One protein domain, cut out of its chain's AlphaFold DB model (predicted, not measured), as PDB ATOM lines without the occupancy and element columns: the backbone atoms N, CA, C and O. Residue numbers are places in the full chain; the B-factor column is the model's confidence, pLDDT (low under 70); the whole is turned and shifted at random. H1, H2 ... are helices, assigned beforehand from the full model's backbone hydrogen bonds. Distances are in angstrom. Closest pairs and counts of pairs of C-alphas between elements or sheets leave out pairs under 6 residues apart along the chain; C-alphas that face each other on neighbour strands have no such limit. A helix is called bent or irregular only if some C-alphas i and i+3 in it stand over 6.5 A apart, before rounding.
ATOM      1  N   TRP A  11     166.514 125.739 178.841       89.38
ATOM      2  CA  TRP A  11     167.852 125.850 178.285       89.38
ATOM      3  C   TRP A  11     168.541 127.200 178.543       89.38
ATOM      4  O   TRP A  11     169.753 127.293 178.358       89.38
ATOM      5  N   ARG A  12     167.789 128.225 178.970       86.94
ATOM      6  CA  ARG A  12     168.324 129.525 179.415       86.94
ATOM      7  C   ARG A  12     168.607 129.574 180.909       86.94
ATOM      8  O   ARG A  12     169.338 130.449 181.354       86.94
ATOM      9  N   GLN A  13     168.051 128.636 181.677       87.88
ATOM     10  CA  GLN A  13     168.299 128.581 183.110       87.88
ATOM     11  C   GLN A  13     169.788 128.331 183.346       87.88
ATOM     12  O   GLN A  13     170.393 127.452 182.717       87.88
ATOM     13  N   GLU A  14     170.377 129.112 184.250       82.81
ATOM     14  CA  GLU A  14     171.797 129.022 184.564       82.81
ATOM     15  C   GLU A  14     172.159 127.580 184.922       82.81
ATOM     16  O   GLU A  14     171.575 126.974 185.823       82.81
ATOM     17  N   ARG A  15     173.123 127.024 184.179       85.81
ATOM     18  CA  ARG A  15     173.628 125.666 184.386       85.81
ATOM     19  C   ARG A  15     172.505 124.625 184.468       85.81
ATOM     20  O   ARG A  15     172.621 123.670 185.233       85.81
ATOM     21  N   TRP A  16     171.461 124.740 183.637       90.00
ATOM     22  CA  TRP A  16     170.367 123.752 183.568       90.00
ATOM     23  C   TRP A  16     170.863 122.322 183.330       90.00
ATOM     24  O   TRP A  16     170.216 121.334 183.689       90.00
ATOM     25  N   TRP A  17     172.038 122.203 182.712       85.88
ATOM     26  CA  TRP A  17     172.711 120.939 182.509       85.88
ATOM     27  C   TRP A  17     173.484 120.450 183.733       85.88
ATOM     28  O   TRP A  17     173.734 119.261 183.796       85.88
ATOM     29  N   ALA A  18     173.901 121.259 184.700       83.75
ATOM     30  CA  ALA A  18     174.661 120.766 185.850       83.75
ATOM     31  C   ALA A  18     173.764 119.973 186.821       83.75
ATOM     32  O   ALA A  18     172.603 120.312 187.035       83.75
ATOM     33  N   LYS A  19     174.284 118.897 187.435       72.94
ATOM     34  CA  LYS A  19     173.654 118.358 188.654       72.94
ATOM     35  C   LYS A  19     174.153 119.161 189.848       72.94
ATOM     36  O   LYS A  19     175.277 119.656 189.844       72.94
ATOM     37  N   THR A  20     173.331 119.252 190.887       59.66
ATOM     38  CA  THR A  20     173.713 119.876 192.155       59.66
ATOM     39  C   THR A  20     174.988 119.222 192.697       59.66
ATOM     40  O   THR A  20     174.998 118.017 192.946       59.66
ATOM     41  N   GLY A  21     176.060 120.007 192.853       57.53
ATOM     42  CA  GLY A  21     177.364 119.528 193.326       57.53
ATOM     43  C   GLY A  21     178.318 118.987 192.250       57.53
ATOM     44  O   GLY A  21     179.339 118.418 192.619       57.53
ATOM     45  N   ASP A  22     178.013 119.141 190.954       65.00
ATOM     46  CA  ASP A  22     178.985 118.916 189.872       65.00
ATOM     47  C   ASP A  22     179.879 120.160 189.676       65.00
ATOM     48  O   ASP A  22     179.387 121.294 189.637       65.00
ATOM     49  N   ASP A  23     181.167 119.943 189.400       69.12
ATOM     50  CA  ASP A  23     182.194 120.976 189.146       69.12
ATOM     51  C   ASP A  23     181.981 121.784 187.841       69.12
ATOM     52  O   ASP A  23     182.893 122.437 187.340       69.12
ATOM     53  N   GLY A  24     180.794 121.714 187.226       73.12
ATOM     54  CA  GLY A  24     180.493 122.376 185.946       73.12
ATOM     55  C   GLY A  24     181.088 121.672 184.726       73.12
ATOM     56  O   GLY A  24     181.044 122.195 183.618       73.12
ATOM     57  N   LEU A  25     181.616 120.460 184.906       86.94
ATOM     58  CA  LEU A  25     182.150 119.646 183.821       86.94
ATOM     59  C   LEU A  25     181.036 118.840 183.149       86.94
ATOM     60  O   LEU A  25     180.338 118.049 183.789       86.94
ATOM     61  N   ILE A  26     180.893 118.990 181.836       89.38
ATOM     62  CA  ILE A  26     179.971 118.183 181.032       89.38
ATOM     63  C   ILE A  26     180.584 117.885 179.664       89.38
ATOM     64  O   ILE A  26     181.397 118.655 179.158       89.38
ATOM     65  N   SER A  27     180.255 116.738 179.074       90.19
ATOM     66  CA  SER A  27     180.573 116.445 177.672       90.19
ATOM     67  C   SER A  27     179.380 116.719 176.764       90.19
ATOM     68  O   SER A  27     178.227 116.664 177.195       90.19
ATOM     69  N   ARG A  28     179.626 116.906 175.464       91.44
ATOM     70  CA  ARG A  28     178.547 117.129 174.493       91.44
ATOM     71  C   ARG A  28     177.481 116.027 174.531       91.44
ATOM     72  O   ARG A  28     176.293 116.320 174.509       91.44
ATOM     73  N   ASN A  29     177.881 114.757 174.631       90.75
ATOM     74  CA  ASN A  29     176.926 113.640 174.664       90.75
ATOM     75  C   ASN A  29     176.104 113.625 175.962       90.75
ATOM     76  O   ASN A  29     174.926 113.272 175.938       90.75
ATOM     77  N   GLN A  30     176.702 114.029 177.088       91.44
ATOM     78  CA  GLN A  30     175.956 114.219 178.331       91.44
ATOM     79  C   GLN A  30     174.959 115.373 178.190       91.44
ATOM     80  O   GLN A  30     173.811 115.214 178.595       91.44
ATOM     81  N   LEU A  31     175.360 116.493 177.579       92.81
ATOM     82  CA  LEU A  31     174.473 117.629 177.326       92.81
ATOM     83  C   LEU A  31     173.300 117.235 176.412       92.81
ATOM     84  O   LEU A  31     172.160 117.524 176.756       92.81
ATOM     85  N   ILE A  32     173.541 116.480 175.332       94.50
ATOM     86  CA  ILE A  32     172.487 115.910 174.462       94.50
ATOM     87  C   ILE A  32     171.515 115.041 175.269       94.50
ATOM     88  O   ILE A  32     170.298 115.184 175.157       94.50
ATOM     89  N   GLY A  33     172.043 114.151 176.116       93.25
ATOM     90  CA  GLY A  33     171.220 113.293 176.968       93.25
ATOM     91  C   GLY A  33     170.345 114.092 177.940       93.25
ATOM     92  O   GLY A  33     169.188 113.726 178.166       93.25
ATOM     93  N   ARG A  34     170.866 115.202 178.484       93.19
ATOM     94  CA  ARG A  34     170.108 116.120 179.349       93.19
ATOM     95  C   ARG A  34     169.093 116.943 178.550       93.19
ATOM     96  O   ARG A  34     167.963 117.081 179.010       93.19
ATOM     97  N   TRP A  35     169.427 117.400 177.345       95.31
ATOM     98  CA  TRP A  35     168.505 118.108 176.443       95.31
ATOM     99  C   TRP A  35     167.269 117.257 176.149       95.31
ATOM    100  O   TRP A  35     166.138 117.634 176.442       95.31
ATOM    101  N   ARG A  36     167.497 116.021 175.696       94.25
ATOM    102  CA  ARG A  36     166.454 115.022 175.423       94.25
ATOM    103  C   ARG A  36     165.657 114.602 176.663       94.25
ATOM    104  O   ARG A  36     164.601 113.983 176.541       94.25
ATOM    105  N   ALA A  37     166.164 114.832 177.871       91.38
ATOM    106  CA  ALA A  37     165.400 114.584 179.091       91.38
ATOM    107  C   ALA A  37     164.421 115.723 179.412       91.38
ATOM    108  O   ALA A  37     163.399 115.447 180.036       91.38
ATOM    109  N   ASN A  38     164.720 116.953 178.981       91.44
ATOM    110  CA  ASN A  38     163.953 118.156 179.308       91.44
ATOM    111  C   ASN A  38     163.019 118.614 178.185       91.44
ATOM    112  O   ASN A  38     162.040 119.302 178.458       91.44
ATOM    113  N   ILE A  39     163.289 118.228 176.937       92.25
ATOM    114  CA  ILE A  39     162.435 118.598 175.815       92.25
ATOM    115  C   ILE A  39     161.285 117.605 175.592       92.25
ATOM    116  O   ILE A  39     161.442 116.390 175.753       92.25
ATOM    117  N   ASP A  40     160.128 118.123 175.172       91.31
ATOM    118  CA  ASP A  40     159.003 117.301 174.735       91.31
ATOM    119  C   ASP A  40     159.194 116.830 173.288       91.31
ATOM    120  O   ASP A  40     159.183 117.616 172.338       91.31
ATOM    121  N   LEU A  41     159.381 115.525 173.119       88.44
ATOM    122  CA  LEU A  41     159.564 114.875 171.823       88.44
ATOM    123  C   LEU A  41     158.267 114.261 171.272       88.44
ATOM    124  O   LEU A  41     158.296 113.721 170.166       88.44
ATOM    125  N   GLY A  42     157.151 114.314 172.010       88.31
ATOM    126  CA  GLY A  42     155.921 113.616 171.642       88.31
ATOM    127  C   GLY A  42     156.171 112.127 171.372       88.31
ATOM    128  O   GLY A  42     156.785 111.430 172.186       88.31
ATOM    129  N   ASP A  43     155.748 111.661 170.194       84.62
ATOM    130  CA  ASP A  43     155.884 110.267 169.747       84.62
ATOM    131  C   ASP A  43     157.227 109.944 169.059       84.62
ATOM    132  O   ASP A  43     157.443 108.815 168.606       84.62
ATOM    133  N   LEU A  44     158.153 110.906 168.969       85.31
ATOM    134  CA  LEU A  44     159.450 110.680 168.328       85.31
ATOM    135  C   LEU A  44     160.340 109.735 169.158       85.31
ATOM    136  O   LEU A  44     160.378 109.770 170.392       85.31
ATOM    137  N   ASP A  45     161.117 108.889 168.470       87.31
ATOM    138  CA  ASP A  45     162.047 107.956 169.117       87.31
ATOM    139  C   ASP A  45     163.183 108.734 169.804       87.31
ATOM    140  O   ASP A  45     164.082 109.277 169.161       87.31
ATOM    141  N   LYS A  46     163.154 108.754 171.143       90.56
ATOM    142  CA  LYS A  46     164.111 109.500 171.977       90.56
ATOM    143  C   LYS A  46     165.569 109.132 171.715       90.56
ATOM    144  O   LYS A  46     166.436 109.994 171.817       90.56
ATOM    145  N   LYS A  47     165.852 107.861 171.414       88.81
ATOM    146  CA  LYS A  47     167.222 107.412 171.150       88.81
ATOM    147  C   LYS A  47     167.678 107.902 169.782       88.81
ATOM    148  O   LYS A  47     168.806 108.360 169.640       88.81
ATOM    149  N   GLN A  48     166.807 107.819 168.780       87.44
ATOM    150  CA  GLN A  48     167.126 108.360 167.463       87.44
ATOM    151  C   GLN A  48     167.297 109.877 167.512       87.44
ATOM    152  O   GLN A  48     168.193 110.387 166.854       87.44
ATOM    153  N   PHE A  49     166.523 110.581 168.336       92.62
ATOM    154  CA  PHE A  49     166.702 112.014 168.549       92.62
ATOM    155  C   PHE A  49     168.087 112.380 169.081       92.62
ATOM    156  O   PHE A  49     168.716 113.277 168.531       92.62
ATOM    157  N   GLU A  50     168.606 111.669 170.088       93.81
ATOM    158  CA  GLU A  50     169.980 111.897 170.568       93.81
ATOM    159  C   GLU A  50     171.010 111.735 169.434       93.81
ATOM    160  O   GLU A  50     171.935 112.538 169.302       93.81
ATOM    161  N   GLU A  51     170.842 110.703 168.603       90.94
ATOM    162  CA  GLU A  51     171.736 110.409 167.479       90.94
ATOM    163  C   GLU A  51     171.642 111.484 166.379       90.94
ATOM    164  O   GLU A  51     172.669 111.921 165.860       90.94
ATOM    165  N   GLU A  52     170.435 111.949 166.055       91.69
ATOM    166  CA  GLU A  52     170.194 113.011 165.073       91.69
ATOM    167  C   GLU A  52     170.708 114.370 165.557       91.69
ATOM    168  O   GLU A  52     171.410 115.057 164.811       91.69
ATOM    169  N   LEU A  53     170.446 114.733 166.816       94.62
ATOM    170  CA  LEU A  53     170.963 115.964 167.412       94.62
ATOM    171  C   LEU A  53     172.495 115.953 167.449       94.62
ATOM    172  O   LEU A  53     173.118 116.967 167.150       94.62
ATOM    173  N   ALA A  54     173.129 114.811 167.733       92.75
ATOM    174  CA  ALA A  54     174.588 114.691 167.681       92.75
ATOM    175  C   ALA A  54     175.155 114.944 166.273       92.75
ATOM    176  O   ALA A  54     176.203 115.584 166.133       92.75
ATOM    177  N   VAL A  55     174.476 114.453 165.230       90.44
ATOM    178  CA  VAL A  55     174.869 114.686 163.833       90.44
ATOM    179  C   VAL A  55     174.719 116.160 163.476       90.44
ATOM    180  O   VAL A  55     175.677 116.758 162.988       90.44
ATOM    181  N   TRP A  56     173.559 116.755 163.748       93.12
ATOM    182  CA  TRP A  56     173.296 118.157 163.421       93.12
ATOM    183  C   TRP A  56     174.176 119.118 164.212       93.12
ATOM    184  O   TRP A  56     174.751 120.025 163.623       93.12
ATOM    185  N   SER A  57     174.394 118.856 165.500       94.19
ATOM    186  CA  SER A  57     175.354 119.581 166.341       94.19
ATOM    187  C   SER A  57     176.762 119.568 165.728       94.19
ATOM    188  O   SER A  57     177.407 120.607 165.596       94.19
ATOM    189  N   SER A  58     177.204 118.407 165.227       92.31
ATOM    190  CA  SER A  58     178.497 118.274 164.548       92.31
ATOM    191  C   SER A  58     178.576 119.026 163.216       92.31
ATOM    192  O   SER A  58     179.634 119.561 162.882       92.31
ATOM    193  N   LEU A  59     177.490 119.045 162.438       91.75
ATOM    194  CA  LEU A  59     177.423 119.772 161.168       91.75
ATOM    195  C   LEU A  59     177.422 121.286 161.397       91.75
ATOM    196  O   LEU A  59     178.233 121.977 160.790       91.75
ATOM    197  N   LEU A  60     176.595 121.774 162.323       92.62
ATOM    198  CA  LEU A  60     176.523 123.186 162.704       92.62
ATOM    199  C   LEU A  60     177.863 123.686 163.255       92.62
ATOM    200  O   LEU A  60     178.362 124.708 162.802       92.62
ATOM    201  N   GLY A  61     178.519 122.924 164.138       92.06
ATOM    202  CA  GLY A  61     179.833 123.294 164.682       92.06
ATOM    203  C   GLY A  61     180.953 123.426 163.635       92.06
ATOM    204  O   GLY A  61     182.010 123.990 163.919       92.06
ATOM    205  N   LYS A  62     180.749 122.918 162.411       91.12
ATOM    206  CA  LYS A  62     181.687 123.079 161.286       91.12
ATOM    207  C   LYS A  62     181.392 124.303 160.420       91.12
ATOM    208  O   LYS A  62     182.260 124.678 159.633       91.12
ATOM    209  N   CYS A  63     180.212 124.906 160.537       91.31
ATOM    210  CA  CYS A  63     179.842 126.083 159.764       91.31
ATOM    211  C   CYS A  63     180.578 127.324 160.284       91.31
ATOM    212  O   CYS A  63     180.678 127.539 161.490       91.31
ATOM    213  N   ASN A  64     181.084 128.159 159.372       93.62
ATOM    214  CA  ASN A  64     181.804 129.377 159.759       93.62
ATOM    215  C   ASN A  64     180.875 130.391 160.433       93.62
ATOM    216  O   ASN A  64     181.218 130.885 161.496       93.62
ATOM    217  N   TRP A  65     179.662 130.585 159.906       95.00
ATOM    218  CA  TRP A  65     178.692 131.513 160.494       95.00
ATOM    219  C   TRP A  65     178.308 131.149 161.939       95.00
ATOM    220  O   TRP A  65     178.035 132.033 162.733       95.00
ATOM    221  N   VAL A  66     178.357 129.866 162.329       95.19
ATOM    222  CA  VAL A  66     178.120 129.464 163.729       95.19
ATOM    223  C   VAL A  66     179.257 129.938 164.637       95.19
ATOM    224  O   VAL A  66     179.010 130.338 165.770       95.19
ATOM    225  N   LYS A  67     180.505 129.921 164.150       95.38
ATOM    226  CA  LYS A  67     181.652 130.475 164.890       95.38
ATOM    227  C   LYS A  67     181.546 131.988 165.021       95.38
ATOM    228  O   LYS A  67     181.925 132.514 166.062       95.38
ATOM    229  N   ASP A  68     181.064 132.648 163.974       94.50
ATOM    230  CA  ASP A  68     180.922 134.100 163.933       94.50
ATOM    231  C   ASP A  68     179.790 134.569 164.866       94.50
ATOM    232  O   ASP A  68     179.985 135.513 165.629       94.50
ATOM    233  N   ASP A  69     178.654 133.861 164.877       96.50
ATOM    234  CA  ASP A  69     177.456 134.239 165.641       96.50
ATOM    235  C   ASP A  69     177.498 133.793 167.118       96.50
ATOM    236  O   ASP A  69     177.049 134.529 167.993       96.50
ATOM    237  N   TYR A  70     178.033 132.599 167.412       95.44
ATOM    238  CA  TYR A  70     178.004 131.987 168.758       95.44
ATOM    239  C   TYR A  70     179.396 131.835 169.390       95.44
ATOM    240  O   TYR A  70     179.536 131.363 170.520       95.44
ATOM    241  N   GLY A  71     180.446 132.223 168.668       95.00
ATOM    242  CA  GLY A  71     181.829 132.145 169.115       95.00
ATOM    243  C   GLY A  71     182.538 130.830 168.743       95.00
ATOM    244  O   GLY A  71     181.934 129.752 168.668       95.00
ATOM    245  N   PRO A  72     183.871 130.878 168.550       92.94
ATOM    246  CA  PRO A  72     184.649 129.733 168.076       92.94
ATOM    247  C   PRO A  72     184.649 128.554 169.059       92.94
ATOM    248  O   PRO A  72     184.642 127.403 168.625       92.94
ATOM    249  N   ALA A  73     184.618 128.823 170.368       92.19
ATOM    250  CA  ALA A  73     184.619 127.786 171.397       92.19
ATOM    251  C   ALA A  73     183.296 126.998 171.436       92.19
ATOM    252  O   ALA A  73     183.317 125.770 171.526       92.19
ATOM    253  N   ALA A  74     182.152 127.678 171.298       93.50
ATOM    254  CA  ALA A  74     180.842 127.030 171.249       93.50
ATOM    255  C   ALA A  74     180.702 126.152 169.999       93.50
ATOM    256  O   ALA A  74     180.298 124.990 170.086       93.50
ATOM    257  N   ALA A  75     181.132 126.664 168.841       92.56
ATOM    258  CA  ALA A  75     181.178 125.890 167.605       92.56
ATOM    259  C   ALA A  75     182.081 124.645 167.731       92.56
ATOM    260  O   ALA A  75     181.696 123.550 167.310       92.56
ATOM    261  N   GLU A  76     183.254 124.775 168.366       92.38
ATOM    262  CA  GLU A  76     184.136 123.636 168.646       92.38
ATOM    263  C   GLU A  76     183.446 122.603 169.550       92.38
ATOM    264  O   GLU A  76     183.460 121.411 169.233       92.38
ATOM    265  N   TYR A  77     182.801 123.037 170.635       92.06
ATOM    266  CA  TYR A  77     182.124 122.150 171.589       92.06
ATOM    267  C   TYR A  77     180.912 121.431 170.969       92.06
ATOM    268  O   TYR A  77     180.628 120.282 171.323       92.06
ATOM    269  N   ALA A  78     180.229 122.055 170.004       91.06
ATOM    270  CA  ALA A  78     179.180 121.414 169.209       91.06
ATOM    271  C   ALA A  78     179.745 120.357 168.226       91.06
ATOM    272  O   ALA A  78     179.137 119.302 167.992       91.06
ATOM    273  N   SER A  79     180.951 120.578 167.692       87.44
ATOM    274  CA  SER A  79     181.578 119.729 166.670       87.44
ATOM    275  C   SER A  79     181.923 118.297 167.143       87.44
ATOM    276  O   SER A  79     182.059 117.997 168.335       87.44
ATOM    277  N   ALA A  80     182.014 117.328 166.220       71.75
ATOM    278  CA  ALA A  80     182.426 115.953 166.550       71.75
ATOM    279  C   ALA A  80     183.878 115.886 167.053       71.75
ATOM    280  O   ALA A  80     184.783 116.357 166.379       71.75
ATOM    281  N   GLY A  81     184.094 115.224 168.198       61.66
ATOM    282  CA  GLY A  81     185.425 115.017 168.791       61.66
ATOM    283  C   GLY A  81     185.509 115.414 170.266       61.66
ATOM    284  O   GLY A  81     186.310 114.846 171.006       61.66
ATOM    285  N   VAL A  82     184.621 116.296 170.731       62.22
ATOM    286  CA  VAL A  82     184.554 116.741 172.135       62.22
ATOM    287  C   VAL A  82     183.668 115.800 172.964       62.22
ATOM    288  O   VAL A  82     182.539 116.112 173.338       62.22
ATOM    289  N   ASN A  83     184.169 114.586 173.207       68.06
ATOM    290  CA  ASN A  83     183.498 113.604 174.072       68.06
ATOM    291  C   ASN A  83     184.006 113.635 175.524       68.06
ATOM    292  O   ASN A  83     183.389 113.019 176.392       68.06
ATOM    293  N   SER A  84     185.115 114.331 175.789       78.56
ATOM    294  CA  SER A  84     185.609 114.571 177.144       78.56
ATOM    295  C   SER A  84     184.775 115.643 177.843       78.56
ATOM    296  O   SER A  84     184.228 116.537 177.198       78.56
ATOM    297  N   ALA A  85     184.652 115.535 179.167       84.19
ATOM    298  CA  ALA A  85     183.990 116.558 179.963       84.19
ATOM    299  C   ALA A  85     184.851 117.829 179.986       84.19
ATOM    300  O   ALA A  85     186.069 117.744 180.163       84.19
ATOM    301  N   ARG A  86     184.231 118.992 179.774       84.06
ATOM    302  CA  ARG A  86     184.902 120.297 179.758       84.06
ATOM    303  C   ARG A  86     184.123 121.313 180.589       84.06
ATOM    304  O   ARG A  86     182.898 121.229 180.667       84.06
ATOM    305  N   ALA A  87     184.850 122.264 181.174       84.44
ATOM    306  CA  ALA A  87     184.289 123.451 181.816       84.44
ATOM    307  C   ALA A  87     183.927 124.522 180.768       84.44
ATOM    308  O   ALA A  87     184.301 124.396 179.593       84.44
ATOM    309  N   GLY A  88     183.239 125.573 181.217       83.38
ATOM    310  CA  GLY A  88     182.816 126.715 180.399       83.38
ATOM    311  C   GLY A  88     181.299 126.813 180.367       83.38
ATOM    312  O   GLY A  88     180.675 126.355 179.414       83.38
ATOM    313  N   ASP A  89     180.711 127.337 181.444       87.25
ATOM    314  CA  ASP A  89     179.254 127.425 181.579       87.25
ATOM    315  C   ASP A  89     178.647 128.304 180.476       87.25
ATOM    316  O   ASP A  89     177.683 127.901 179.836       87.25
ATOM    317  N   ASP A  90     179.273 129.442 180.178       89.50
ATOM    318  CA  ASP A  90     178.939 130.340 179.068       89.50
ATOM    319  C   ASP A  90     179.023 129.649 177.697       89.50
ATOM    320  O   ASP A  90     178.126 129.794 176.864       89.50
ATOM    321  N   ILE A  91     180.053 128.828 177.480       91.88
ATOM    322  CA  ILE A  91     180.228 128.062 176.239       91.88
ATOM    323  C   ILE A  91     179.104 127.027 176.087       91.88
ATOM    324  O   ILE A  91     178.548 126.869 174.998       91.88
ATOM    325  N   TRP A  92     178.740 126.318 177.158       92.31
ATOM    326  CA  TRP A  92     177.648 125.340 177.122       92.31
ATOM    327  C   TRP A  92     176.262 125.993 177.011       92.31
ATOM    328  O   TRP A  92     175.378 125.400 176.379       92.31
ATOM    329  N   THR A  93     176.083 127.219 177.518       92.62
ATOM    330  CA  THR A  93     174.910 128.058 177.208       92.62
ATOM    331  C   THR A  93     174.841 128.333 175.711       92.62
ATOM    332  O   THR A  93     173.831 128.018 175.088       92.62
ATOM    333  N   ALA A  94     175.927 128.816 175.100       94.38
ATOM    334  CA  ALA A  94     175.964 129.111 173.666       94.38
ATOM    335  C   ALA A  94     175.728 127.854 172.803       94.38
ATOM    336  O   ALA A  94     175.027 127.898 171.796       94.38
ATOM    337  N   VAL A  95     176.233 126.684 173.215       95.44
ATOM    338  CA  VAL A  95     175.902 125.401 172.559       95.44
ATOM    339  C   VAL A  95     174.409 125.076 172.674       95.44
ATOM    340  O   VAL A  95     173.808 124.599 171.710       95.44
ATOM    341  N   SER A  96     173.806 125.336 173.834       96.19
ATOM    342  CA  SER A  96     172.367 125.156 174.059       96.19
ATOM    343  C   SER A  96     171.537 126.103 173.183       96.19
ATOM    344  O   SER A  96     170.512 125.686 172.647       96.19
ATOM    345  N   GLU A  97     172.006 127.333 172.967       96.06
ATOM    346  CA  GLU A  97     171.410 128.307 172.042       96.06
ATOM    347  C   GLU A  97     171.480 127.830 170.587       96.06
ATOM    348  O   GLU A  97     170.452 127.797 169.916       96.06
ATOM    349  N   ILE A  98     172.637 127.338 170.118       96.62
ATOM    350  CA  ILE A  98     172.770 126.737 168.775       96.62
ATOM    351  C   ILE A  98     171.741 125.609 168.576       96.62
ATOM    352  O   ILE A  98     171.176 125.440 167.489       96.62
ATOM    353  N   TRP A  99     171.503 124.791 169.605       96.62
ATOM    354  CA  TRP A  99     170.543 123.688 169.520       96.62
ATOM    355  C   TRP A  99     169.100 124.161 169.563       96.62
ATOM    356  O   TRP A  99     168.297 123.635 168.796       96.62
ATOM    357  N   ASN A 100     168.779 125.146 170.398       96.38
ATOM    358  CA  ASN A 100     167.461 125.767 170.395       96.38
ATOM    359  C   ASN A 100     167.141 126.374 169.023       96.38
ATOM    360  O   ASN A 100     166.070 126.128 168.475       96.38
ATOM    361  N   ASP A 101     168.078 127.149 168.481       95.88
ATOM    362  CA  ASP A 101     167.849 127.942 167.277       95.88
ATOM    363  C   ASP A 101     167.828 127.072 166.019       95.88
ATOM    364  O   ASP A 101     167.061 127.348 165.097       95.88
ATOM    365  N   TYR A 102     168.642 126.006 165.984       96.25
ATOM    366  CA  TYR A 102     168.797 125.177 164.786       96.25
ATOM    367  C   TYR A 102     168.770 123.673 165.040       96.25
ATOM    368  O   TYR A 102     168.061 122.936 164.351       96.25
ATOM    369  N   GLY A 103     169.576 123.192 165.989       95.06
ATOM    370  CA  GLY A 103     169.856 121.759 166.137       95.06
ATOM    371  C   GLY A 103     168.615 120.899 166.393       95.06
ATOM    372  O   GLY A 103     168.461 119.846 165.772       95.06
ATOM    373  N   ASP A 104     167.722 121.349 167.272       95.56
ATOM    374  CA  ASP A 104     166.515 120.629 167.677       95.56
ATOM    375  C   ASP A 104     165.520 120.481 166.521       95.56
ATOM    376  O   ASP A 104     165.105 119.368 166.188       95.56
ATOM    377  N   GLY A 105     165.203 121.594 165.850       94.69
ATOM    378  CA  GLY A 105     164.297 121.613 164.704       94.69
ATOM    379  C   GLY A 105     164.808 120.755 163.544       94.69
ATOM    380  O   GLY A 105     164.056 119.951 162.988       94.69
ATOM    381  N   LEU A 106     166.110 120.837 163.241       94.12
ATOM    382  CA  LEU A 106     166.752 120.009 162.215       94.12
ATOM    383  C   LEU A 106     166.701 118.513 162.567       94.12
ATOM    384  O   LEU A 106     166.430 117.680 161.695       94.12
ATOM    385  N   ALA A 107     166.920 118.157 163.837       93.88
ATOM    386  CA  ALA A 107     166.829 116.775 164.305       93.88
ATOM    387  C   ALA A 107     165.393 116.235 164.242       93.88
ATOM    388  O   ALA A 107     165.176 115.107 163.798       93.88
ATOM    389  N   ARG A 108     164.388 117.029 164.631       94.19
ATOM    390  CA  ARG A 108     162.972 116.641 164.502       94.19
ATOM    391  C   ARG A 108     162.567 116.433 163.052       94.19
ATOM    392  O   ARG A 108     161.881 115.455 162.759       94.19
ATOM    393  N   TYR A 109     163.013 117.310 162.155       92.31
ATOM    394  CA  TYR A 109     162.735 117.189 160.728       92.31
ATOM    395  C   TYR A 109     163.238 115.852 160.172       92.31
ATOM    396  O   TYR A 109     162.467 115.091 159.580       92.31
ATOM    397  N   THR A 110     164.504 115.503 160.425       91.12
ATOM    398  CA  THR A 110     165.060 114.233 159.939       91.12
ATOM    399  C   THR A 110     164.406 113.022 160.596       91.12
ATOM    400  O   THR A 110     164.201 112.015 159.923       91.12
ATOM    401  N   LEU A 111     163.995 113.105 161.863       89.56
ATOM    402  CA  LEU A 111     163.199 112.043 162.490       89.56
ATOM    403  C   LEU A 111     161.810 111.879 161.880       89.56
ATOM    404  O   LEU A 111     161.339 110.747 161.772       89.56
ATOM    405  N   GLY A 112     161.162 112.970 161.468       89.69
ATOM    406  CA  GLY A 112     159.886 112.920 160.756       89.69
ATOM    407  C   GLY A 112     159.993 112.084 159.481       89.69
ATOM    408  O   GLY A 112     159.173 111.196 159.247       89.69
ATOM    409  N   LEU A 113     161.080 112.263 158.725       89.50
ATOM    410  CA  LEU A 113     161.378 111.434 157.556       89.50
ATOM    411  C   LEU A 113     161.582 109.951 157.937       89.50
ATOM    412  O   LEU A 113     161.122 109.062 157.217       89.50
ATOM    413  N   VAL A 114     162.232 109.654 159.080       85.56
ATOM    414  CA  VAL A 114     162.417 108.262 159.553       85.56
ATOM    415  C   VAL A 114     161.058 107.650 159.847       85.56
ATOM    416  O   VAL A 114     160.806 106.509 159.460       85.56
ATOM    417  N   ALA A 115     160.191 108.399 160.530       86.56
ATOM    418  CA  ALA A 115     158.844 107.971 160.870       86.56
ATOM    419  C   ALA A 115     158.015 107.668 159.611       86.56
ATOM    420  O   ALA A 115     157.327 106.649 159.583       86.56
ATOM    421  N   MET A 116     158.150 108.476 158.555       89.19
ATOM    422  CA  MET A 116     157.494 108.239 157.264       89.19
ATOM    423  C   MET A 116     157.965 106.938 156.606       89.19
ATOM    424  O   MET A 116     157.131 106.102 156.267       89.19
ATOM    425  N   ALA A 117     159.277 106.695 156.509       86.81
ATOM    426  CA  ALA A 117     159.798 105.416 156.004       86.81
ATOM    427  C   ALA A 117     159.349 104.231 156.879       86.81
ATOM    428  O   ALA A 117     158.981 103.162 156.399       86.81
ATOM    429  N   HIS A 118     159.315 104.431 158.197       83.94
ATOM    430  CA  HIS A 118     158.815 103.455 159.159       83.94
ATOM    431  C   HIS A 118     157.317 103.153 159.016       83.94
ATOM    432  O   HIS A 118     156.899 102.048 159.365       83.94
ATOM    433  N   ALA A 119     156.499 104.095 158.560       86.12
ATOM    434  CA  ALA A 119     155.078 103.856 158.330       86.12
ATOM    435  C   ALA A 119     154.846 102.919 157.129       86.12
ATOM    436  O   ALA A 119     153.858 102.196 157.108       86.12
ATOM    437  N   ARG A 120     155.794 102.868 156.185       86.69
ATOM    438  CA  ARG A 120     155.750 102.054 154.959       86.69
ATOM    439  C   ARG A 120     156.391 100.671 155.102       86.69
ATOM    440  O   ARG A 120     156.825 100.071 154.126       86.69
ATOM    441  N   ARG A 121     156.508 100.168 156.332       85.62
ATOM    442  CA  ARG A 121     157.158  98.877 156.581       85.62
ATOM    443  C   ARG A 121     156.327  97.720 156.010       85.62
ATOM    444  O   ARG A 121     155.138  97.662 156.320       85.62
ATOM    445  N   PRO A 122     156.952  96.767 155.287       83.69
ATOM    446  CA  PRO A 122     156.291  95.536 154.875       83.69
ATOM    447  C   PRO A 122     155.609  94.834 156.053       83.69
ATOM    448  O   PRO A 122     156.197  94.683 157.133       83.69
ATOM    449  N   VAL A 123     154.372  94.390 155.840       80.06
ATOM    450  CA  VAL A 123     153.599  93.661 156.848       80.06
ATOM    451  C   VAL A 123     154.002  92.190 156.799       80.06
ATOM    452  O   VAL A 123     153.759  91.504 155.814       80.06
ATOM    453  N   VAL A 124     154.616  91.700 157.875       75.38
ATOM    454  CA  VAL A 124     155.014  90.291 158.032       75.38
ATOM    455  C   VAL A 124     154.461  89.713 159.326       75.38
ATOM    456  O   VAL A 124     154.208  90.445 160.287       75.38
ATOM    457  N   SER A 125     154.281  88.396 159.378       70.88
ATOM    458  CA  SER A 125     153.682  87.745 160.539       70.88
ATOM    459  C   SER A 125     154.657  87.596 161.727       70.88
ATOM    460  O   SER A 125     155.876  87.446 161.592       70.88
ATOM    461  N   GLY A 126     154.108  87.634 162.947       63.81
ATOM    462  CA  GLY A 126     154.791  87.199 164.171       63.81
ATOM    463  C   GLY A 126     156.052  87.986 164.570       63.81
ATOM    464  O   GLY A 126     156.109  89.212 164.508       63.81
ATOM    465  N   LEU A 127     157.082  87.269 165.042       55.31
ATOM    466  CA  LEU A 127     158.344  87.840 165.552       55.31
ATOM    467  C   LEU A 127     159.227  88.474 164.453       55.31
ATOM    468  O   LEU A 127     160.261  89.066 164.768       55.31
ATOM    469  N   LYS A 128     158.841  88.362 163.174       62.56
ATOM    470  CA  LYS A 128     159.586  88.901 162.026       62.56
ATOM    471  C   LYS A 128     159.403  90.423 161.863       62.56
ATOM    472  O   LYS A 128     160.263  91.076 161.276       62.56
ATOM    473  N   VAL A 129     158.363  91.009 162.472       59.81
ATOM    474  CA  VAL A 129     158.043  92.455 162.424       59.81
ATOM    475  C   VAL A 129     159.177  93.335 162.961       59.81
ATOM    476  O   VAL A 129     159.466  94.401 162.417       59.81
ATOM    477  N   ASP A 130     159.862  92.892 164.021       56.06
ATOM    478  CA  ASP A 130     160.969  93.651 164.615       56.06
ATOM    479  C   ASP A 130     162.196  93.718 163.690       56.06
ATOM    480  O   ASP A 130     163.017  94.630 163.808       56.06
ATOM    481  N   VAL A 131     162.313  92.781 162.746       59.75
ATOM    482  CA  VAL A 131     163.479  92.628 161.873       59.75
ATOM    483  C   VAL A 131     163.437  93.623 160.700       59.75
ATOM    484  O   VAL A 131     164.482  94.102 160.266       59.75
ATOM    485  N   ILE A 132     162.238  94.038 160.275       63.91
ATOM    486  CA  ILE A 132     161.999  94.991 159.169       63.91
ATOM    487  C   ILE A 132     162.113  96.460 159.632       63.91
ATOM    488  O   ILE A 132     161.971  97.410 158.863       63.91
ATOM    489  N   ARG A 133     162.435  96.696 160.910       64.94
ATOM    490  CA  ARG A 133     162.633  98.057 161.433       64.94
ATOM    491  C   ARG A 133     163.944  98.686 160.974       64.94
ATOM    492  O   ARG A 133     163.998  99.888 160.757       64.94
ATOM    493  N   GLU A 134     164.999  97.893 160.838       70.81
ATOM    494  CA  GLU A 134     166.352  98.408 160.604       70.81
ATOM    495  C   GLU A 134     166.559  99.101 159.244       70.81
ATOM    496  O   GLU A 134     167.238 100.130 159.233       70.81
ATOM    497  N   PRO A 135     165.973  98.635 158.120       74.94
ATOM    498  CA  PRO A 135     166.109  99.319 156.833       74.94
ATOM    499  C   PRO A 135     165.632 100.782 156.868       74.94
ATOM    500  O   PRO A 135     166.352 101.670 156.414       74.94
ATOM    501  N   GLY A 136     164.493 101.066 157.511       70.62
ATOM    502  CA  GLY A 136     163.951 102.430 157.593       70.62
ATOM    503  C   GLY A 136     164.791 103.355 158.477       70.62
ATOM    504  O   GLY A 136     165.043 104.504 158.121       70.62
ATOM    505  N   ARG A 137     165.344 102.837 159.584       75.19
ATOM    506  CA  ARG A 137     166.279 103.596 160.441       75.19
ATOM    507  C   ARG A 137     167.572 103.984 159.731       75.19
ATOM    508  O   ARG A 137     168.193 104.986 160.089       75.19
ATOM    509  N   LYS A 138     168.022 103.147 158.795       78.69
ATOM    510  CA  LYS A 138     169.282 103.335 158.070       78.69
ATOM    511  C   LYS A 138     169.132 104.240 156.851       78.69
ATOM    512  O   LYS A 138     170.126 104.859 156.486       78.69
ATOM    513  N   ALA A 139     167.935 104.372 156.277       77.31
ATOM    514  CA  ALA A 139     167.703 105.169 155.071       77.31
ATOM    515  C   ALA A 139     168.168 106.632 155.218       77.31
ATOM    516  O   ALA A 139     168.919 107.130 154.392       77.31
ATOM    517  N   ILE A 140     167.845 107.295 156.332       73.38
ATOM    518  CA  ILE A 140     168.271 108.691 156.584       73.38
ATOM    519  C   ILE A 140     169.718 108.814 157.043       73.38
ATOM    520  O   ILE A 140     170.304 109.890 156.990       73.38
ATOM    521  N   ARG A 141     170.336 107.716 157.477       76.94
ATOM    522  CA  ARG A 141     171.777 107.685 157.767       76.94
ATOM    523  C   ARG A 141     172.605 107.485 156.512       76.94
ATOM    524  O   ARG A 141     173.830 107.567 156.590       76.94
ATOM    525  N   ASP A 142     171.957 107.205 155.387       82.06
ATOM    526  CA  ASP A 142     172.646 107.065 154.127       82.06
ATOM    527  C   ASP A 142     173.356 108.368 153.763       82.06
ATOM    528  O   ASP A 142     172.819 109.471 153.903       82.06
ATOM    529  N   LYS A 143     174.609 108.235 153.327       75.62
ATOM    530  CA  LYS A 143     175.463 109.382 153.047       75.62
ATOM    531  C   LYS A 143     174.892 110.231 151.912       75.62
ATOM    532  O   LYS A 143     175.043 111.445 151.981       75.62
ATOM    533  N   ALA A 144     174.269 109.628 150.900       73.19
ATOM    534  CA  ALA A 144     173.701 110.358 149.771       73.19
ATOM    535  C   ALA A 144     172.455 111.145 150.193       73.19
ATOM    536  O   ALA A 144     172.351 112.331 149.889       73.19
ATOM    537  N   VAL A 145     171.571 110.529 150.985       79.25
ATOM    538  CA  VAL A 145     170.380 111.195 151.543       79.25
ATOM    539  C   VAL A 145     170.789 112.338 152.462       79.25
ATOM    540  O   VAL A 145     170.308 113.455 152.309       79.25
ATOM    541  N   ARG A 146     171.740 112.103 153.372       78.56
ATOM    542  CA  ARG A 146     172.290 113.163 154.228       78.56
ATOM    543  C   ARG A 146     172.932 114.270 153.426       78.56
ATOM    544  O   ARG A 146     172.675 115.431 153.710       78.56
ATOM    545  N   ALA A 147     173.765 113.917 152.452       77.25
ATOM    546  CA  ALA A 147     174.389 114.897 151.587       77.25
ATOM    547  C   ALA A 147     173.319 115.719 150.881       77.25
ATOM    548  O   ALA A 147     173.451 116.920 150.884       77.25
ATOM    549  N   ARG A 148     172.228 115.134 150.386       79.38
ATOM    550  CA  ARG A 148     171.121 115.881 149.772       79.38
ATOM    551  C   ARG A 148     170.394 116.799 150.757       79.38
ATOM    552  O   ARG A 148     170.199 117.967 150.448       79.38
ATOM    553  N   ILE A 149     170.037 116.291 151.939       79.62
ATOM    554  CA  ILE A 149     169.360 117.073 152.988       79.62
ATOM    555  C   ILE A 149     170.245 118.251 153.437       79.62
ATOM    556  O   ILE A 149     169.738 119.325 153.737       79.62
ATOM    557  N   VAL A 150     171.568 118.070 153.465       75.19
ATOM    558  CA  VAL A 150     172.534 119.106 153.866       75.19
ATOM    559  C   VAL A 150     172.931 120.026 152.699       75.19
ATOM    560  O   VAL A 150     173.052 121.231 152.894       75.19
ATOM    561  N   ALA A 151     173.115 119.493 151.489       64.38
ATOM    562  CA  ALA A 151     173.685 120.156 150.304       64.38
ATOM    563  C   ALA A 151     172.655 120.928 149.466       64.38
ATOM    564  O   ALA A 151     172.813 121.087 148.261       64.38
ATOM    565  N   GLN A 152     171.607 121.436 150.104       57.41
ATOM    566  CA  GLN A 152     170.659 122.372 149.497       57.41
ATOM    567  C   GLN A 152     170.654 123.695 150.262       57.41
ATOM    568  O   GLN A 152     169.601 124.189 150.651       57.41
ATOM    569  N   SER A 153     171.837 124.222 150.575       59.66
ATOM    570  CA  SER A 153     172.011 125.517 151.239       59.66
ATOM    571  C   SER A 153     171.383 125.685 152.623       59.66
ATOM    572  O   SER A 153     171.510 126.747 153.223       59.66
ATOM    573  N   ARG A 154     170.786 124.641 153.206       76.00
ATOM    574  CA  ARG A 154     169.957 124.739 154.421       76.00
ATOM    575  C   ARG A 154     170.717 125.131 155.676       76.00
ATOM    576  O   ARG A 154     170.107 125.613 156.608       76.00
ATOM    577  N   ILE A 155     172.027 124.913 155.722       86.88
ATOM    578  CA  ILE A 155     172.875 125.358 156.838       86.88
ATOM    579  C   ILE A 155     174.123 126.102 156.353       86.88
ATOM    580  O   ILE A 155     175.093 126.235 157.098       86.88
ATOM    581  N   GLU A 156     174.125 126.572 155.100       87.25
ATOM    582  CA  GLU A 156     175.231 127.372 154.548       87.25
ATOM    583  C   GLU A 156     175.358 128.731 155.243       87.25
ATOM    584  O   GLU A 156     176.464 129.249 155.371       87.25
ATOM    585  N   SER A 157     174.244 129.270 155.742       92.12
ATOM    586  CA  SER A 157     174.170 130.522 156.492       92.12
ATOM    587  C   SER A 157     173.146 130.416 157.623       92.12
ATOM    588  O   SER A 157     172.280 129.537 157.607       92.12
ATOM    589  N   ALA A 158     173.205 131.344 158.580       93.62
ATOM    590  CA  ALA A 158     172.173 131.475 159.606       93.62
ATOM    591  C   ALA A 158     170.793 131.751 158.983       93.62
ATOM    592  O   ALA A 158     169.791 131.167 159.387       93.62
ATOM    593  N   GLU A 159     170.736 132.619 157.969       94.06
ATOM    594  CA  GLU A 159     169.493 132.996 157.290       94.06
ATOM    595  C   GLU A 159     168.835 131.802 156.598       94.06
ATOM    596  O   GLU A 159     167.644 131.561 156.788       94.06
ATOM    597  N   SER A 160     169.613 131.000 155.871       91.88
ATOM    598  CA  SER A 160     169.086 129.817 155.193       91.88
ATOM    599  C   SER A 160     168.621 128.731 156.167       91.88
ATOM    600  O   SER A 160     167.597 128.094 155.915       91.88
ATOM    601  N   ALA A 161     169.297 128.571 157.310       92.69
ATOM    602  CA  ALA A 161     168.852 127.673 158.375       92.69
ATOM    603  C   ALA A 161     167.539 128.131 159.013       92.69
ATOM    604  O   ALA A 161     166.635 127.316 159.201       92.69
ATOM    605  N   ARG A 162     167.388 129.433 159.282       94.12
ATOM    606  CA  ARG A 162     166.125 129.993 159.790       94.12
ATOM    607  C   ARG A 162     164.999 129.851 158.773       94.12
ATOM    608  O   ARG A 162     163.923 129.398 159.149       94.12
ATOM    609  N   ALA A 163     165.244 130.191 157.510       92.75
ATOM    610  CA  ALA A 163     164.251 130.078 156.443       92.75
ATOM    611  C   ALA A 163     163.750 128.632 156.300       92.75
ATOM    612  O   ALA A 163     162.545 128.395 156.258       92.75
ATOM    613  N   PHE A 164     164.667 127.660 156.329       92.44
ATOM    614  CA  PHE A 164     164.308 126.245 156.309       92.44
ATOM    615  C   PHE A 164     163.450 125.833 157.515       92.44
ATOM    616  O   PHE A 164     162.469 125.114 157.357       92.44
ATOM    617  N   LEU A 165     163.802 126.273 158.727       93.38
ATOM    618  CA  LEU A 165     163.062 125.913 159.941       93.38
ATOM    619  C   LEU A 165     161.697 126.600 160.048       93.38
ATOM    620  O   LEU A 165     160.812 126.079 160.726       93.38
ATOM    621  N   GLN A 166     161.516 127.740 159.379       94.12
ATOM    622  CA  GLN A 166     160.228 128.424 159.281       94.12
ATOM    623  C   GLN A 166     159.260 127.706 158.336       94.12
ATOM    624  O   GLN A 166     158.071 127.635 158.642       94.12
ATOM    625  N   ASP A 167     159.754 127.153 157.227       91.88
ATOM    626  CA  ASP A 167     158.943 126.376 156.285       91.88
ATOM    627  C   ASP A 167     159.663 125.103 155.802       91.88
ATOM    628  O   ASP A 167     160.142 125.017 154.665       91.88
ATOM    629  N   PRO A 168     159.710 124.050 156.639       90.19
ATOM    630  CA  PRO A 168     160.283 122.773 156.230       90.19
ATOM    631  C   PRO A 168     159.409 122.043 155.196       90.19
ATOM    632  O   PRO A 168     159.872 121.103 154.545       90.19
ATOM    633  N   SER A 169     158.140 122.443 155.042       89.12
ATOM    634  CA  SER A 169     157.159 121.732 154.218       89.12
ATOM    635  C   SER A 169     157.462 121.837 152.724       89.12
ATOM    636  O   SER A 169     157.263 120.865 151.994       89.12
ATOM    637  N   ALA A 170     158.052 122.953 152.288       87.56
ATOM    638  CA  ALA A 170     158.471 123.171 150.906       87.56
ATOM    639  C   ALA A 170     159.496 122.131 150.410       87.56
ATOM    640  O   ALA A 170     159.538 121.801 149.224       87.56
ATOM    641  N   HIS A 171     160.312 121.582 151.313       87.75
ATOM    642  CA  HIS A 171     161.368 120.620 150.985       87.75
ATOM    643  C   HIS A 171     160.947 119.160 151.176       87.75
ATOM    644  O   HIS A 171     161.553 118.250 150.600       87.75
ATOM    645  N   LEU A 172     159.898 118.939 151.969       89.50
ATOM    646  CA  LEU A 172     159.462 117.621 152.403       89.50
ATOM    647  C   LEU A 172     159.212 116.642 151.239       89.50
ATOM    648  O   LEU A 172     159.737 115.531 151.318       89.50
ATOM    649  N   PRO A 173     158.517 116.996 150.134       90.00
ATOM    650  CA  PRO A 173     158.257 116.040 149.052       90.00
ATOM    651  C   PRO A 173     159.541 115.488 148.415       90.00
ATOM    652  O   PRO A 173     159.682 114.282 148.196       90.00
ATOM    653  N   GLY A 174     160.512 116.370 148.161       89.25
ATOM    654  CA  GLY A 174     161.781 116.009 147.533       89.25
ATOM    655  C   GLY A 174     162.703 115.202 148.448       89.25
ATOM    656  O   GLY A 174     163.484 114.385 147.952       89.25
ATOM    657  N   ASP A 175     162.617 115.416 149.760       90.38
ATOM    658  CA  ASP A 175     163.393 114.672 150.753       90.38
ATOM    659  C   ASP A 175     162.783 113.308 151.054       90.38
ATOM    660  O   ASP A 175     163.513 112.320 151.114       90.38
ATOM    661  N   VAL A 176     161.457 113.234 151.201       91.25
ATOM    662  CA  VAL A 176     160.744 111.966 151.403       91.25
ATOM    663  C   VAL A 176     161.018 111.031 150.237       91.25
ATOM    664  O   VAL A 176     161.401 109.891 150.472       91.25
ATOM    665  N   THR A 177     160.928 111.521 148.999       91.50
ATOM    666  CA  THR A 177     161.231 110.717 147.804       91.50
ATOM    667  C   THR A 177     162.644 110.128 147.872       91.50
ATOM    668  O   THR A 177     162.821 108.920 147.740       91.50
ATOM    669  N   ALA A 178     163.653 110.946 148.188       88.94
ATOM    670  CA  ALA A 178     165.034 110.474 148.303       88.94
ATOM    671  C   ALA A 178     165.225 109.444 149.433       88.94
ATOM    672  O   ALA A 178     165.967 108.472 149.281       88.94
ATOM    673  N   VAL A 179     164.549 109.642 150.567       90.12
ATOM    674  CA  VAL A 179     164.547 108.683 151.680       90.12
ATOM    675  C   VAL A 179     163.891 107.369 151.265       90.12
ATOM    676  O   VAL A 179     164.428 106.309 151.588       90.12
ATOM    677  N   MET A 180     162.764 107.424 150.552       91.69
ATOM    678  CA  MET A 180     162.032 106.241 150.098       91.69
ATOM    679  C   MET A 180     162.819 105.451 149.057       91.69
ATOM    680  O   MET A 180     162.889 104.231 149.165       91.69
ATOM    681  N   HIS A 181     163.507 106.116 148.130       90.81
ATOM    682  CA  HIS A 181     164.388 105.451 147.162       90.81
ATOM    683  C   HIS A 181     165.493 104.645 147.848       90.81
ATOM    684  O   HIS A 181     165.675 103.458 147.578       90.81
ATOM    685  N   VAL A 182     166.176 105.241 148.828       88.44
ATOM    686  CA  VAL A 182     167.164 104.497 149.623       88.44
ATOM    687  C   VAL A 182     166.505 103.407 150.460       88.44
ATOM    688  O   VAL A 182     167.061 102.318 150.600       88.44
ATOM    689  N   TYR A 183     165.324 103.663 151.017       90.19
ATOM    690  CA  TYR A 183     164.586 102.661 151.775       90.19
ATOM    691  C   TYR A 183     164.258 101.425 150.922       90.19
ATOM    692  O   TYR A 183     164.491 100.310 151.393       90.19
ATOM    693  N   VAL A 184     163.847 101.607 149.663       88.88
ATOM    694  CA  VAL A 184     163.625 100.527 148.685       88.88
ATOM    695  C   VAL A 184     164.895  99.699 148.477       88.88
ATOM    696  O   VAL A 184     164.854  98.475 148.619       88.88
ATOM    697  N   HIS A 185     166.053 100.328 148.239       86.62
ATOM    698  CA  HIS A 185     167.313  99.582 148.105       86.62
ATOM    699  C   HIS A 185     167.636  98.761 149.357       86.62
ATOM    700  O   HIS A 185     167.985  97.583 149.253       86.62
ATOM    701  N   ARG A 186     167.461  99.351 150.547       86.25
ATOM    702  CA  ARG A 186     167.719  98.678 151.829       86.25
ATOM    703  C   ARG A 186     166.744  97.534 152.099       86.25
ATOM    704  O   ARG A 186     167.146  96.550 152.715       86.25
ATOM    705  N   LEU A 187     165.486  97.658 151.680       86.56
ATOM    706  CA  LEU A 187     164.504  96.578 151.752       86.56
ATOM    707  C   LEU A 187     164.904  95.414 150.842       86.56
ATOM    708  O   LEU A 187     164.902  94.269 151.291       86.56
ATOM    709  N   PHE A 188     165.326  95.705 149.612       83.94
ATOM    710  CA  PHE A 188     165.802  94.682 148.684       83.94
ATOM    711  C   PHE A 188     167.024  93.930 149.236       83.94
ATOM    712  O   PHE A 188     167.011  92.700 149.284       83.94
ATOM    713  N   ASP A 189     168.044  94.651 149.722       82.50
ATOM    714  CA  ASP A 189     169.229  94.040 150.350       82.50
ATOM    715  C   ASP A 189     168.820  93.140 151.524       82.50
ATOM    716  O   ASP A 189     169.282  92.008 151.669       82.50
ATOM    717  N   PHE A 190     167.895  93.634 152.349       82.19
ATOM    718  CA  PHE A 190     167.395  92.909 153.506       82.19
ATOM    719  C   PHE A 190     166.688  91.599 153.126       82.19
ATOM    720  O   PHE A 190     166.900  90.584 153.793       82.19
ATOM    721  N   ALA A 191     165.867  91.596 152.071       82.00
ATOM    722  CA  ALA A 191     165.205  90.385 151.587       82.00
ATOM    723  C   ALA A 191     166.219  89.352 151.066       82.00
ATOM    724  O   ALA A 191     166.145  88.178 151.438       82.00
ATOM    725  N   GLN A 192     167.211  89.798 150.286       78.38
ATOM    726  CA  GLN A 192     168.273  88.941 149.742       78.38
ATOM    727  C   GLN A 192     169.113  88.275 150.844       78.38
ATOM    728  O   GLN A 192     169.440  87.089 150.762       78.38
ATOM    729  N   GLU A 193     169.429  89.006 151.917       77.00
ATOM    730  CA  GLU A 193     170.209  88.477 153.043       77.00
ATOM    731  C   GLU A 193     169.460  87.411 153.859       77.00
ATOM    732  O   GLU A 193     170.091  86.546 154.474       77.00
ATOM    733  N   ARG A 194     168.123  87.470 153.915       74.12
ATOM    734  CA  ARG A 194     167.321  86.648 154.836       74.12
ATOM    735  C   ARG A 194     166.964  85.265 154.310       74.12
ATOM    736  O   ARG A 194     166.717  84.397 155.145       74.12
ATOM    737  N   ARG A 195     166.979  85.055 152.986       71.31
ATOM    738  CA  ARG A 195     166.597  83.786 152.328       71.31
ATOM    739  C   ARG A 195     165.293  83.192 152.899       71.31
ATOM    740  O   ARG A 195     165.236  82.010 153.219       71.31
ATOM    741  N   ASP A 196     164.285  84.043 153.095       80.31
ATOM    742  CA  ASP A 196     162.970  83.696 153.650       80.31
ATOM    743  C   ASP A 196     161.896  84.162 152.662       80.31
ATOM    744  O   ASP A 196     161.773  85.363 152.416       80.31
ATOM    745  N   ASP A 197     161.148  83.216 152.094       82.75
ATOM    746  CA  ASP A 197     160.210  83.474 150.996       82.75
ATOM    747  C   ASP A 197     159.024  84.357 151.417       82.75
ATOM    748  O   ASP A 197     158.548  85.171 150.627       82.75
ATOM    749  N   GLU A 198     158.576  84.264 152.676       81.31
ATOM    750  CA  GLU A 198     157.503  85.117 153.213       81.31
ATOM    751  C   GLU A 198     157.984  86.568 153.317       81.31
ATOM    752  O   GLU A 198     157.280  87.500 152.922       81.31
ATOM    753  N   ILE A 199     159.208  86.763 153.820       80.69
ATOM    754  CA  ILE A 199     159.830  88.090 153.899       80.69
ATOM    755  C   ILE A 199     160.077  88.635 152.493       80.69
ATOM    756  O   ILE A 199     159.783  89.801 152.245       80.69
ATOM    757  N   ALA A 200     160.602  87.813 151.585       82.19
ATOM    758  CA  ALA A 200     160.888  88.221 150.217       82.19
ATOM    759  C   ALA A 200     159.616  88.665 149.487       82.19
ATOM    760  O   ALA A 200     159.621  89.723 148.860       82.19
ATOM    761  N   HIS A 201     158.515  87.923 149.631       84.19
ATOM    762  CA  HIS A 201     157.238  88.284 149.024       84.19
ATOM    763  C   HIS A 201     156.671  89.589 149.596       84.19
ATOM    764  O   HIS A 201     156.385  90.509 148.835       84.19
ATOM    765  N   ALA A 202     156.588  89.717 150.926       85.31
ATOM    766  CA  ALA A 202     156.073  90.931 151.566       85.31
ATOM    767  C   ALA A 202     156.921  92.172 151.239       85.31
ATOM    768  O   ALA A 202     156.388  93.265 151.054       85.31
ATOM    769  N   VAL A 203     158.246  92.007 151.168       86.38
ATOM    770  CA  VAL A 203     159.160  93.073 150.750       86.38
ATOM    771  C   VAL A 203     158.945  93.439 149.285       86.38
ATOM    772  O   VAL A 203     158.916  94.627 148.993       86.38
ATOM    773  N   SER A 204     158.771  92.463 148.391       86.38
ATOM    774  CA  SER A 204     158.503  92.729 146.973       86.38
ATOM    775  C   SER A 204     157.236  93.562 146.798       86.38
ATOM    776  O   SER A 204     157.309  94.614 146.179       86.38
ATOM    777  N   THR A 205     156.120  93.168 147.424       87.06
ATOM    778  CA  THR A 205     154.866  93.942 147.367       87.06
ATOM    779  C   THR A 205     155.062  95.372 147.865       87.06
ATOM    780  O   THR A 205     154.649  96.320 147.214       87.06
ATOM    781  N   ALA A 206     155.748  95.544 148.998       88.94
ATOM    782  CA  ALA A 206     155.999  96.876 149.538       88.94
ATOM    783  C   ALA A 206     156.925  97.717 148.644       88.94
ATOM    784  O   ALA A 206     156.797  98.937 148.618       88.94
ATOM    785  N   ILE A 207     157.878  97.092 147.946       89.88
ATOM    786  CA  ILE A 207     158.730  97.777 146.970       89.88
ATOM    787  C   ILE A 207     157.888  98.246 145.783       89.88
ATOM    788  O   ILE A 207     158.032  99.401 145.396       89.88
ATOM    789  N   ASP A 208     156.998  97.401 145.265       89.88
ATOM    790  CA  ASP A 208     156.119  97.755 144.148       89.88
ATOM    791  C   ASP A 208     155.223  98.952 144.514       89.88
ATOM    792  O   ASP A 208     155.213  99.948 143.790       89.88
ATOM    793  N   ASP A 209     154.588  98.924 145.695       90.94
ATOM    794  CA  ASP A 209     153.772 100.038 146.210       90.94
ATOM    795  C   ASP A 209     154.592 101.340 146.350       90.94
ATOM    796  O   ASP A 209     154.123 102.442 146.057       90.94
ATOM    797  N   LEU A 210     155.839 101.233 146.825       91.69
ATOM    798  CA  LEU A 210     156.731 102.383 146.988       91.69
ATOM    799  C   LEU A 210     157.205 102.946 145.645       91.69
ATOM    800  O   LEU A 210     157.363 104.161 145.536       91.69
ATOM    801  N   ILE A 211     157.441 102.094 144.647       91.44
ATOM    802  CA  ILE A 211     157.810 102.509 143.288       91.44
ATOM    803  C   ILE A 211     156.622 103.182 142.602       91.44
ATOM    804  O   ILE A 211     156.811 104.199 141.935       91.44
ATOM    805  N   GLU A 212     155.405 102.671 142.792       93.75
ATOM    806  CA  GLU A 212     154.191 103.302 142.269       93.75
ATOM    807  C   GLU A 212     154.001 104.715 142.846       93.75
ATOM    808  O   GLU A 212     153.700 105.652 142.107       93.75
ATOM    809  N   GLU A 213     154.226 104.896 144.151       94.31
ATOM    810  CA  GLU A 213     154.007 106.185 144.817       94.31
ATOM    811  C   GLU A 213     155.162 107.188 144.638       94.31
ATOM    812  O   GLU A 213     154.919 108.380 144.434       94.31
ATOM    813  N   PHE A 214     156.417 106.741 144.736       91.88
ATOM    814  CA  PHE A 214     157.602 107.616 144.777       91.88
ATOM    815  C   PHE A 214     158.481 107.532 143.522       91.88
ATOM    816  O   PHE A 214     159.517 108.199 143.448       91.88
ATOM    817  N   GLY A 215     158.079 106.740 142.530       92.00
ATOM    818  CA  GLY A 215     158.853 106.479 141.322       92.00
ATOM    819  C   GLY A 215     159.982 105.471 141.540       92.00
ATOM    820  O   GLY A 215     160.398 105.186 142.666       92.00
TER     821      GLY A 215
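This is residues 11 to 215 of the 487 residues of an uncharacterized protein of Mycolicibacterium hippocampi (UniProt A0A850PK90). A long bent helix, H5, runs as a spine through an elongated, all-helix body: H1, H2, H3 and H4 gather by its first arm H5a, with H2 also packing on its second arm H5b, and H6 and H9 pack on the far part of H5b. H10 folds back along H9 as a hairpin at the far end, H7 packs on H9, and H8 lies by the bend of H5. The printed part has 205 residues with ten named helices, H1 to H10 in order along the chain, and no named strand. The whole is compact, with a radius of gyration of the C-alphas of 19.3 A and spans of 57 by 37 by 27 A.

After residues 11 to 27, which hold no named element, H1, residues 28 to 38, touches H2, residues 46 to 60, at a steep tilt of 50 degrees, opposite ways; their closest C-alphas, those of Ile 32 and Glu 50, are 6.1 A apart. H3, residues 64 to 70, and H4, residues 72 to 78, touch only at the corner, with the C-alphas of Lys 67 and Ala 75 closest at 5.3 A. H2 touches H4 with residues 57 to 60 alone, at a shallow tilt of 25 degrees, opposite ways; the C-alphas of Ser 57 and Ala 78 are closest at 5.1 A. H5, residues 89 to 119, was assigned as one helix by its hydrogen bonds but is bent: C-alphas 101 and 104 are 7.4 A apart, and its arms H5a, residues 89 to 101, and H5b, residues 104 to 119, stand at a steep tilt of 47 degrees. H5a touches H4, closest at the C-alphas of Ala 74 and Ile 91, 5.1 A, and H3, closest at those of Tyr 70 and Ala 94, 6.0 A. H5b touches H2 with residues 104 to 111 alone, closest at the C-alphas of Glu 52 and Ala 107, 5.1 A. Farther along, H5b touches H6, residues 133 to 139, closest at the C-alphas of Ala 117 and Gly 136, 5.4 A. H7, residues 143 to 150, touches H9, residues 172 to 194, at a shallow tilt of 14 degrees, opposite ways, with the C-alphas of Val 145 and Ala 178 closest at 6.3 A. H8, residues 158 to 166, touches no helix; it is close to but not clearly touching H5b, with the C-alphas of Gly 105 and Leu 165 closest at 6.5 A. H9 touches H5b, closest at the C-alphas of Leu 113 and Val 176, 6.2 A, and H6, closest at those of Ala 139 and Tyr 183, 5.2 A. H9 and H10, residues 197 to 214, form a helical hairpin at a shallow tilt of 18 degrees, with the C-alphas of Ala 191 and Ala 200 closest at 5.0 A. In H1 to H4, H5a, H5b and H6 to H10, every O i to N i+4 pair is within hydrogen-bond range.

H1 begins at C-alpha 28, at (178.547, 117.129, 174.493), and H2 measures 20.7 A from first to last C-alpha. H5a measures 18.3 A and H5b 22.3 A, ending at C-alpha 119, at (155.078, 103.856, 158.330). H9 measures 32.0 A and H10 25.1 A, ending at C-alpha 214, at (157.602, 107.616, 144.777).

The C-alphas of Gly 21 and Glu 212, the two farthest apart, are 58.4 A apart. The printed part has no cut. The link from H5 to H6, 13 residues, is long. The mean pLDDT of the printed part is 85.7; residues 20 to 23, 81 to 83, 126 to 133 and 151 to 153 are under 70.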